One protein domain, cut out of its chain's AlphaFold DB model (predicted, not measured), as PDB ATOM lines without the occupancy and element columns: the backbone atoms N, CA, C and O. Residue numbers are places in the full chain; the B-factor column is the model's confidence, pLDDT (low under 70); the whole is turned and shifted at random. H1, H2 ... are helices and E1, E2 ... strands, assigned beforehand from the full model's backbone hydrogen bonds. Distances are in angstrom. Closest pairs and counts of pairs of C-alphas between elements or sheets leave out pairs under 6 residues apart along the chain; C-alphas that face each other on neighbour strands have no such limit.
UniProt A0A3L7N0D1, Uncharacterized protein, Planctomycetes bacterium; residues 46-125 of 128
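What this domain is: This is residues 46 to 125 of the 128 residues of an uncharacterized protein of Planctomycetes bacterium (UniProt A0A3L7N0D1). With little regular structure, the chain is wound in stacked turns of roughly triangular outline: sheet E1 E2 E4 makes one side, the small sheet E3 E5 a second and residues 96 to 110 the third, with H1 over one face of the larger sheet. The printed part has 80 residues, 31 of them in named elements of mixed class, E1 H1 E2 E3 E4 E5; both sheets are parallel. It is compact, with a radius of gyration of the C-alphas of 12.3 A and spans of 34 by 27 by 21 A.

How they stand to each other: E2, residues 76 to 80, is the inner strand between E1, residues 46 to 49, and E4, residues 111 to 114. N 47 and O 77, and N 78 and O 112, are 2.8 A apart, within hydrogen-bond range. H1, residues 60 to 69, is on the sheet in two layers, helix on one face, over E1 and E2 at a height of 9.2 A; its closest C-alphas to E1 are Leu 60 and Val 49, 5.9 A. It runs along the strands, at 19 degrees to E2 on the local plane. E1, H1 and E2 form a strand-helix-strand unit, a helix between parallel neighbour strands, with a right-handed crossover. Every O i to N i+4 pair in H1 is within hydrogen-bond range. E3, residues 92 to 95, and E5, residues 121 to 124, are parallel, with N 94 and O 122 at 2.9 A; both are apart from E2 and E4.

Where its parts are: E1 begins at C-alpha 46 (208.035, 219.753, 346.799), and E5 ends at C-alpha 124 (195.516, 202.693, 336.225). H1 is 14.3 A long and E2 13.5 A.

The domain as a whole: The C-alphas farthest apart, of Ala 84 and Ala 106, are 34.8 A apart. The printed part has no cut; the links E2 to E3 and E3 to E4 are long. Residues 71, 72 and 106 have pLDDT under 70.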
ATOM      1  N   THR A  46     208.817 220.919 346.372       87.81
ATOM      2  CA  THR A  46     208.035 219.753 346.799       87.81
ATOM      3  C   THR A  46     206.553 220.011 346.574       87.81
ATOM      4  O   THR A  46     205.982 220.927 347.163       87.81
ATOM      5  N   PHE A  47     205.918 219.168 345.770       89.56
ATOM      6  CA  PHE A  47     204.489 219.206 345.495       89.56
ATOM      7  C   PHE A  47     203.809 217.993 346.116       89.56
ATOM      8  O   PHE A  47     204.358 216.896 346.106       89.56
ATOM      9  N   THR A  48     202.610 218.177 346.670       90.75
ATOM     10  CA  THR A  48     201.874 217.089 347.325       90.75
ATOM     11  C   THR A  48     200.558 216.822 346.615       90.75
ATOM     12  O   THR A  48     199.706 217.704 346.532       90.75
ATOM     13  N   VAL A  49     200.368 215.589 346.154       91.31
ATOM     14  CA  VAL A  49     199.093 215.108 345.617       91.31
ATOM     15  C   VAL A  49     198.157 214.810 346.786       91.31
ATOM     16  O   VAL A  49     198.508 214.072 347.713       91.31
ATOM     17  N   THR A  50     196.958 215.384 346.748       90.44
ATOM     18  CA  THR A  50     195.955 215.288 347.823       90.44
ATOM     19  C   THR A  50     194.632 214.693 347.363       90.44
ATOM     20  O   THR A  50     193.745 214.516 348.191       90.44
ATOM     21  N   SER A  51     194.489 214.366 346.078       89.38
ATOM     22  CA  SER A  51     193.273 213.790 345.510       89.38
ATOM     23  C   SER A  51     193.583 212.596 344.615       89.38
ATOM     24  O   SER A  51     194.576 212.583 343.889       89.38
ATOM     25  N   THR A  52     192.695 211.602 344.641       88.06
ATOM     26  CA  THR A  52     192.724 210.407 343.782       88.06
ATOM     27  C   THR A  52     192.030 210.620 342.435       88.06
ATOM     28  O   THR A  52     192.015 209.725 341.591       88.06
ATOM     29  N   SER A  53     191.440 211.800 342.228       87.31
ATOM     30  CA  SER A  53     190.794 212.166 340.967       87.31
ATOM     31  C   SER A  53     191.838 212.418 339.876       87.31
ATOM     32  O   SER A  53     192.901 212.970 340.152       87.31
ATOM     33  N   ASP A  54     191.527 212.060 338.629       84.62
ATOM     34  CA  ASP A  54     192.390 212.343 337.470       84.62
ATOM     35  C   ASP A  54     192.420 213.844 337.113       84.62
ATOM     36  O   ASP A  54     193.459 214.356 336.702       84.62
ATOM     37  N   SER A  55     191.324 214.569 337.357       82.19
ATOM     38  CA  SER A  55     191.192 216.009 337.101       82.19
ATOM     39  C   SER A  55     190.747 216.782 338.342       82.19
ATOM     40  O   SER A  55     190.005 216.258 339.173       82.19
ATOM     41  N   GLY A  56     191.120 218.060 338.425       84.50
ATOM     42  CA  GLY A  56     190.716 218.970 339.501       84.50
ATOM     43  C   GLY A  56     191.853 219.313 340.465       84.50
ATOM     44  O   GLY A  56     192.978 218.828 340.328       84.50
ATOM     45  N   ALA A  57     191.570 220.179 341.437       84.94
ATOM     46  CA  ALA A  57     192.571 220.636 342.399       84.94
ATOM     47  C   ALA A  57     193.147 219.463 343.213       84.94
ATOM     48  O   ALA A  57     192.409 218.601 343.691       84.94
ATOM     49  N   GLY A  58     194.475 219.426 343.360       84.50
ATOM     50  CA  GLY A  58     195.171 218.373 344.107       84.50
ATOM     51  C   GLY A  58     195.257 217.013 343.403       84.50
ATOM     52  O   GLY A  58     195.748 216.060 344.011       84.50
ATOM     53  N   SER A  59     194.796 216.912 342.149       90.19
ATOM     54  CA  SER A  59     195.017 215.745 341.282       90.19
ATOM     55  C   SER A  59     196.467 215.669 340.803       90.19
ATOM     56  O   SER A  59     197.174 216.676 340.741       90.19
ATOM     57  N   LEU A  60     196.900 214.476 340.392       88.31
ATOM     58  CA  LEU A  60     198.251 214.262 339.870       88.31
ATOM     59  C   LEU A  60     198.529 215.127 338.625       88.31
ATOM     60  O   LEU A  60     199.613 215.690 338.505       88.31
ATOM     61  N   ARG A  61     197.538 215.309 337.739       89.25
ATOM     62  CA  ARG A  61     197.674 216.161 336.543       89.25
ATOM     63  C   ARG A  61     197.879 217.626 336.885       89.25
ATOM     64  O   ARG A  61     198.743 218.263 336.291       89.25
ATOM     65  N   GLN A  62     197.100 218.144 337.832       89.19
ATOM     66  CA  GLN A  62     197.243 219.531 338.258       89.19
ATOM     67  C   GLN A  62     198.621 219.754 338.871       89.19
ATOM     68  O   GLN A  62     199.325 220.665 338.464       89.19
ATOM     69  N   ILE A  63     199.039 218.864 339.771       89.19
ATOM     70  CA  ILE A  63     200.343 218.948 340.435       89.19
ATOM     71  C   ILE A  63     201.498 218.914 339.427       89.19
ATOM     72  O   ILE A  63     202.481 219.633 339.581       89.19
ATOM     73  N   LEU A  64     201.377 218.109 338.374       88.00
ATOM     74  CA  LEU A  64     202.379 218.030 337.319       88.00
ATOM     75  C   LEU A  64     202.412 219.294 336.444       88.00
ATOM     76  O   LEU A  64     203.491 219.765 336.085       88.00
ATOM     77  N   ALA A  65     201.245 219.866 336.133       87.75
ATOM     78  CA  ALA A  65     201.149 221.150 335.446       87.75
ATOM     79  C   ALA A  65     201.737 222.284 336.303       87.75
ATOM     80  O   ALA A  65     202.520 223.087 335.795       87.75
ATOM     81  N   ASP A  66     201.438 222.294 337.603       86.75
ATOM     82  CA  ASP A  66     201.990 223.247 338.564       86.75
ATOM     83  C   ASP A  66     203.518 223.129 338.618       86.75
ATOM     84  O   ASP A  66     204.211 224.136 338.489       86.75
ATOM     85  N   ALA A  67     204.055 221.905 338.694       86.44
ATOM     86  CA  ALA A  67     205.497 221.658 338.646       86.44
ATOM     87  C   ALA A  67     206.136 222.181 337.350       86.44
ATOM     88  O   ALA A  67     207.203 222.788 337.385       86.44
ATOM     89  N   SER A  68     205.462 222.020 336.207       85.88
ATOM     90  CA  SER A  68     205.954 222.539 334.923       85.88
ATOM     91  C   SER A  68     205.910 224.066 334.804       85.88
ATOM     92  O   SER A  68     206.710 224.647 334.067       85.88
ATOM     93  N   GLY A  69     204.996 224.713 335.535       82.81
ATOM     94  CA  GLY A  69     204.847 226.167 335.584       82.81
ATOM     95  C   GLY A  69     205.839 226.859 336.518       82.81
ATOM     96  O   GLY A  69     206.006 228.076 336.432       82.81
ATOM     97  N   VAL A  70     206.514 226.110 337.395       80.81
ATOM     98  CA  VAL A  70     207.578 226.652 338.237       80.81
ATOM     99  C   VAL A  70     208.863 226.744 337.416       80.81
ATOM    100  O   VAL A  70     209.523 225.748 337.134       80.81
ATOM    101  N   ASP A  71     209.218 227.972 337.043       69.44
ATOM    102  CA  ASP A  71     210.445 228.303 336.311       69.44
ATOM    103  C   ASP A  71     211.640 228.358 337.274       69.44
ATOM    104  O   ASP A  71     212.200 229.408 337.602       69.44
ATOM    105  N   THR A  72     211.968 227.198 337.837       67.81
ATOM    106  CA  THR A  72     213.170 227.018 338.638       67.81
ATOM    107  C   THR A  72     213.956 225.845 338.078       67.81
ATOM    108  O   THR A  72     213.429 224.762 337.851       67.81
ATOM    109  N   SER A  73     215.262 226.038 337.889       70.50
ATOM    110  CA  SER A  73     216.203 224.956 337.561       70.50
ATOM    111  C   SER A  73     216.491 224.073 338.790       70.50
ATOM    112  O   SER A  73     217.632 223.670 339.028       70.50
ATOM    113  N   LEU A  74     215.481 223.852 339.626       75.88
ATOM    114  CA  LEU A  74     215.570 223.108 340.871       75.88
ATOM    115  C   LEU A  74     214.941 221.728 340.669       75.88
ATOM    116  O   LEU A  74     214.032 221.588 339.850       75.88
ATOM    117  N   PRO A  75     215.399 220.712 341.413       81.25
ATOM    118  CA  PRO A  75     214.745 219.416 341.408       81.25
ATOM    119  C   PRO A  75     213.309 219.536 341.927       81.25
ATOM    120  O   PRO A  75     213.039 220.208 342.933       81.25
ATOM    121  N   HIS A  76     212.397 218.863 341.230       86.81
ATOM    122  CA  HIS A  76     210.977 218.799 341.555       86.81
ATOM    123  C   HIS A  76     210.678 217.457 342.203       86.81
ATOM    124  O   HIS A  76     210.950 216.406 341.627       86.81
ATOM    125  N   THR A  77     210.058 217.478 343.376       89.38
ATOM    126  CA  THR A  77     209.659 216.259 344.083       89.38
ATOM    127  C   THR A  77     208.149 216.235 344.233       89.38
ATOM    128  O   THR A  77     207.576 217.076 344.920       89.38
ATOM    129  N   ILE A  78     207.490 215.252 343.629       90.81
ATOM    130  CA  ILE A  78     206.065 214.986 343.826       90.81
ATOM    131  C   ILE A  78     205.923 213.915 344.906       90.81
ATOM    132  O   ILE A  78     206.451 212.812 344.775       90.81
ATOM    133  N   ASN A  79     205.192 214.237 345.965       91.69
ATOM    134  CA  ASN A  79     204.888 213.346 347.075       91.69
ATOM    135  C   ASN A  79     203.374 213.105 347.168       91.69
ATOM    136  O   ASN A  79     202.576 213.933 346.730       91.69
ATOM    137  N   PHE A  80     202.958 211.999 347.776       90.00
ATOM    138  CA  PHE A  80     201.539 211.706 348.004       90.00
ATOM    139  C   PHE A  80     201.177 211.920 349.472       90.00
ATOM    140  O   PHE A  80     201.938 211.558 350.368       90.00
ATOM    141  N   ASN A  81     200.007 212.507 349.734       88.06
ATOM    142  CA  ASN A  81     199.536 212.708 351.100       88.06
ATOM    143  C   ASN A  81     199.077 211.382 351.738       88.06
ATOM    144  O   ASN A  81     197.912 210.995 351.624       88.06
ATOM    145  N   THR A  82     200.004 210.728 352.437       86.25
ATOM    146  CA  THR A  82     199.796 209.497 353.219       86.25
ATOM    147  C   THR A  82     199.545 209.735 354.703       86.25
ATOM    148  O   THR A  82     199.462 208.781 355.476       86.25
ATOM    149  N   SER A  83     199.453 210.995 355.135       83.62
ATOM    150  CA  SER A  83     199.188 211.307 356.541       83.62
ATOM    151  C   SER A  83     197.837 210.732 356.980       83.62
ATOM    152  O   SER A  83     196.956 210.503 356.152       83.62
ATOM    153  N   ALA A  84     197.651 210.480 358.279       74.44
ATOM    154  CA  ALA A  84     196.382 209.971 358.796       74.44
ATOM    155  C   ALA A  84     195.237 210.951 358.458       74.44
ATOM    156  O   ALA A  84     195.203 212.067 358.970       74.44
ATOM    157  N   GLY A  85     194.324 210.538 357.569       74.62
ATOM    158  CA  GLY A  85     193.248 211.381 357.019       74.62
ATOM    159  C   GLY A  85     193.532 211.985 355.634       74.62
ATOM    160  O   GLY A  85     192.657 212.626 355.058       74.62
ATOM    161  N   GLY A  86     194.723 211.765 355.079       78.00
ATOM    162  CA  GLY A  86     195.072 212.096 353.701       78.00
ATOM    163  C   GLY A  86     194.427 211.145 352.692       78.00
ATOM    164  O   GLY A  86     194.101 209.999 353.006       78.00
ATOM    165  N   ALA A  87     194.276 211.606 351.448       78.75
ATOM    166  CA  ALA A  87     193.642 210.818 350.391       78.75
ATOM    167  C   ALA A  87     194.369 209.504 350.078       78.75
ATOM    168  O   ALA A  87     193.732 208.592 349.570       78.75
ATOM    169  N   PHE A  88     195.657 209.379 350.418       83.56
ATOM    170  CA  PHE A  88     196.472 208.179 350.196       83.56
ATOM    171  C   PHE A  88     196.850 207.462 351.499       83.56
ATOM    172  O   PHE A  88     197.819 206.708 351.533       83.56
ATOM    173  N   ALA A  89     196.099 207.689 352.583       81.81
ATOM    174  CA  ALA A  89     196.255 206.931 353.827       81.81
ATOM    175  C   ALA A  89     195.807 205.460 353.688       81.81
ATOM    176  O   ALA A  89     196.243 204.604 354.450       81.81
ATOM    177  N   ASN A  90     194.935 205.178 352.713       83.19
ATOM    178  CA  ASN A  90     194.398 203.852 352.408       83.19
ATOM    179  C   ASN A  90     194.806 203.407 350.995       83.19
ATOM    180  O   ASN A  90     195.381 204.187 350.232       83.19
ATOM    181  N   THR A  91     194.460 202.171 350.634       85.19
ATOM    182  CA  THR A  91     194.638 201.651 349.276       85.19
ATOM    183  C   THR A  91     193.741 202.404 348.293       85.19
ATOM    184  O   THR A  91     192.515 202.392 348.399       85.19
ATOM    185  N   ASN A  92     194.350 203.090 347.330       86.88
ATOM    186  CA  ASN A  92     193.637 203.906 346.357       86.88
ATOM    187  C   ASN A  92     194.130 203.649 344.938       86.88
ATOM    188  O   ASN A  92     195.311 203.398 344.697       86.88
ATOM    189  N   THR A  93     193.208 203.759 343.983       88.62
ATOM    190  CA  THR A  93     193.518 203.672 342.555       88.62
ATOM    191  C   THR A  93     193.198 204.996 341.876       88.62
ATOM    192  O   THR A  93     192.043 205.422 341.873       88.62
ATOM    193  N   ILE A  94     194.203 205.637 341.279       89.06
ATOM    194  CA  ILE A  94     193.997 206.776 340.377       89.06
ATOM    195  C   ILE A  94     193.695 206.196 338.999       89.06
ATOM    196  O   ILE A  94     194.557 205.563 338.392       89.06
ATOM    197  N   THR A  95     192.471 206.392 338.517       89.19
ATOM    198  CA  THR A  95     192.055 205.921 337.189       89.19
ATOM    199  C   THR A  95     192.137 207.075 336.205       89.19
ATOM    200  O   THR A  95     191.403 208.052 336.346       89.19
ATOM    201  N   LEU A  96     193.019 206.967 335.214       88.19
ATOM    202  CA  LEU A  96     193.191 207.982 334.181       88.19
ATOM    203  C   LEU A  96     192.030 207.893 333.184       88.19
ATOM    204  O   LEU A  96     191.974 206.985 332.358       88.19
ATOM    205  N   THR A  97     191.077 208.819 333.279       86.44
ATOM    206  CA  THR A  97     189.886 208.859 332.410       86.44
ATOM    207  C   THR A  97     190.004 209.878 331.283       86.44
ATOM    208  O   THR A  97     189.304 209.765 330.281       86.44
ATOM    209  N   THR A  98     190.900 210.860 331.414       81.31
ATOM    210  CA  THR A  98     191.088 211.936 330.424       81.31
ATOM    211  C   THR A  98     192.216 211.658 329.422       81.31
ATOM    212  O   THR A  98     192.603 212.542 328.659       81.31
ATOM    213  N   GLY A  99     192.728 210.422 329.387       83.50
ATOM    214  CA  GLY A  99     193.741 209.957 328.436       83.50
ATOM    215  C   GLY A  99     195.137 209.825 329.047       83.50
ATOM    216  O   GLY A  99     195.292 209.516 330.228       83.50
ATOM    217  N   VAL A 100     196.177 210.059 328.242       82.62
ATOM    218  CA  VAL A 100     197.580 209.846 328.643       82.62
ATOM    219  C   VAL A 100     198.023 210.879 329.681       82.62
ATOM    220  O   VAL A 100     197.696 212.067 329.586       82.62
ATOM    221  N   LEU A 101     198.765 210.433 330.693       85.75
ATOM    222  CA  LEU A 101     199.440 211.312 331.642       85.75
ATOM    223  C   LEU A 101     200.753 211.802 331.024       85.75
ATOM    224  O   LEU A 101     201.701 211.035 330.876       85.75
ATOM    225  N   ASN A 102     200.802 213.078 330.649       84.38
ATOM    226  CA  ASN A 102     201.983 213.646 330.017       84.38
ATOM    227  C   ASN A 102     202.977 214.163 331.064       84.38
ATOM    228  O   ASN A 102     202.760 215.218 331.654       84.38
ATOM    229  N   ILE A 103     204.076 213.437 331.260       83.31
ATOM    230  CA  ILE A 103     205.201 213.846 332.109       83.31
ATOM    231  C   ILE A 103     206.251 214.507 331.219       83.31
ATOM    232  O   ILE A 103     207.279 213.925 330.890       83.31
ATOM    233  N   SER A 104     205.952 215.725 330.765       75.31
ATOM    234  CA  SER A 104     206.878 216.515 329.958       75.31
ATOM    235  C   SER A 104     206.758 217.994 330.308       75.31
ATOM    236  O   SER A 104     205.660 218.548 330.260       75.31
ATOM    237  N   GLY A 105     207.876 218.653 330.584       70.19
ATOM    238  CA  GLY A 105     207.940 220.104 330.710       70.19
ATOM    239  C   GLY A 105     209.376 220.572 330.547       70.19
ATOM    240  O   GLY A 105     210.289 219.908 331.026       70.19
ATOM    241  N   ALA A 106     209.584 221.709 329.878       67.12
ATOM    242  CA  ALA A 106     210.924 222.280 329.693       67.12
ATOM    243  C   ALA A 106     211.625 222.579 331.033       67.12
ATOM    244  O   ALA A 106     212.848 222.540 331.111       67.12
ATOM    245  N   ASN A 107     210.829 222.806 332.083       73.38
ATOM    246  CA  ASN A 107     211.285 223.097 333.440       73.38
ATOM    247  C   ASN A 107     211.328 221.854 334.350       73.38
ATOM    248  O   ASN A 107     211.729 221.956 335.505       73.38
ATOM    249  N   LEU A 108     210.938 220.673 333.849       76.75
ATOM    250  CA  LEU A 108     211.076 219.398 334.560       76.75
ATOM    251  C   LEU A 108     212.438 218.782 334.220       76.75
ATOM    252  O   LEU A 108     212.537 217.867 333.406       76.75
ATOM    253  N   THR A 109     213.502 219.317 334.810       74.81
ATOM    254  CA  THR A 109     214.868 218.822 334.578       74.81
ATOM    255  C   THR A 109     215.236 217.644 335.479       74.81
ATOM    256  O   THR A 109     216.001 216.781 335.059       74.81
ATOM    257  N   ASP A 110     214.668 217.577 336.685       81.19
ATOM    258  CA  ASP A 110     214.922 216.518 337.665       81.19
ATOM    259  C   ASP A 110     213.649 216.242 338.481       81.19
ATOM    260  O   ASP A 110     213.439 216.798 339.560       81.19
ATOM    261  N   LEU A 111     212.731 215.461 337.897       86.31
ATOM    262  CA  LEU A 111     211.466 215.091 338.528       86.31
ATOM    263  C   LEU A 111     211.606 213.769 339.289       86.31
ATOM    264  O   LEU A 111     211.767 212.706 338.690       86.31
ATOM    265  N   THR A 112     211.408 213.828 340.601       89.81
ATOM    266  CA  THR A 112     211.272 212.664 341.477       89.81
ATOM    267  C   THR A 112     209.810 212.478 341.885       89.81
ATOM    268  O   THR A 112     209.183 213.405 342.389       89.81
ATOM    269  N   ILE A 113     209.256 211.274 341.713       89.62
ATOM    270  CA  ILE A 113     207.910 210.919 342.193       89.62
ATOM    271  C   ILE A 113     208.052 209.904 343.330       89.62
ATOM    272  O   ILE A 113     208.319 208.725 343.099       89.62
ATOM    273  N   ASN A 114     207.847 210.360 344.562       89.62
ATOM    274  CA  ASN A 114     207.907 209.522 345.754       89.62
ATOM    275  C   ASN A 114     206.539 208.902 346.023       89.62
ATOM    276  O   ASN A 114     205.676 209.507 346.657       89.62
ATOM    277  N   GLY A 115     206.343 207.687 345.515       86.94
ATOM    278  CA  GLY A 115     205.132 206.909 345.750       86.94
ATOM    279  C   GLY A 115     205.031 206.390 347.193       86.94
ATOM    280  O   GLY A 115     206.048 206.050 347.798       86.94
ATOM    281  N   PRO A 116     203.812 206.242 347.741       84.56
ATOM    282  CA  PRO A 116     203.581 205.696 349.080       84.56
ATOM    283  C   PRO A 116     203.791 204.170 349.175       84.56
ATOM    284  O   PRO A 116     203.594 203.580 350.234       84.56
ATOM    285  N   GLY A 117     204.193 203.532 348.071       85.44
ATOM    286  CA  GLY A 117     204.324 202.087 347.909       85.44
ATOM    287  C   GLY A 117     203.174 201.484 347.099       85.44
ATOM    288  O   GLY A 117     202.050 201.985 347.118       85.44
ATOM    289  N   GLU A 118     203.456 200.383 346.400       80.31
ATOM    290  CA  GLU A 118     202.506 199.714 345.490       80.31
ATOM    291  C   GLU A 118     201.248 199.198 346.202       80.31
ATOM    292  O   GLU A 118     200.167 199.165 345.625       80.31
ATOM    293  N   SER A 119     201.371 198.847 347.487       84.62
ATOM    294  CA  SER A 119     200.238 198.405 348.310       84.62
ATOM    295  C   SER A 119     199.210 199.522 348.546       84.62
ATOM    296  O   SER A 119     198.027 199.243 348.715       84.62
ATOM    297  N   LEU A 120     199.637 200.792 348.543       85.31
ATOM    298  CA  LEU A 120     198.782 201.940 348.868       85.31
ATOM    299  C   LEU A 120     198.286 202.696 347.635       85.31
ATOM    300  O   LEU A 120     197.188 203.250 347.667       85.31
ATOM    301  N   LEU A 121     199.064 202.727 346.553       88.38
ATOM    302  CA  LEU A 121     198.711 203.470 345.350       88.38
ATOM    303  C   LEU A 121     198.882 202.620 344.098       88.38
ATOM    304  O   LEU A 121     199.978 202.171 343.777       88.38
ATOM    305  N   THR A 122     197.798 202.501 343.339       89.50
ATOM    306  CA  THR A 122     197.814 202.008 341.961       89.50
ATOM    307  C   THR A 122     197.444 203.146 341.012       89.50
ATOM    308  O   THR A 122     196.472 203.866 341.241       89.50
ATOM    309  N   ILE A 123     198.199 203.324 339.928       87.94
ATOM    310  CA  ILE A 123     197.841 204.244 338.840       87.94
ATOM    311  C   ILE A 123     197.398 203.386 337.658       87.94
ATOM    312  O   ILE A 123     198.197 202.645 337.090       87.94
ATOM    313  N   SER A 124     196.116 203.461 337.311       88.00
ATOM    314  CA  SER A 124     195.516 202.693 336.225       88.00
ATOM    315  C   SER A 124     195.301 203.582 335.006       88.00
ATOM    316  O   SER A 124     194.596 204.587 335.081       88.00
ATOM    317  N   GLY A 125     195.847 203.173 333.859       85.31
ATOM    318  CA  GLY A 125     195.546 203.772 332.551       85.31
ATOM    319  C   GLY A 125     194.169 203.392 331.994       85.31
ATOM    320  O   GLY A 125     193.896 203.667 330.831       85.31
TER     321      GLY A 125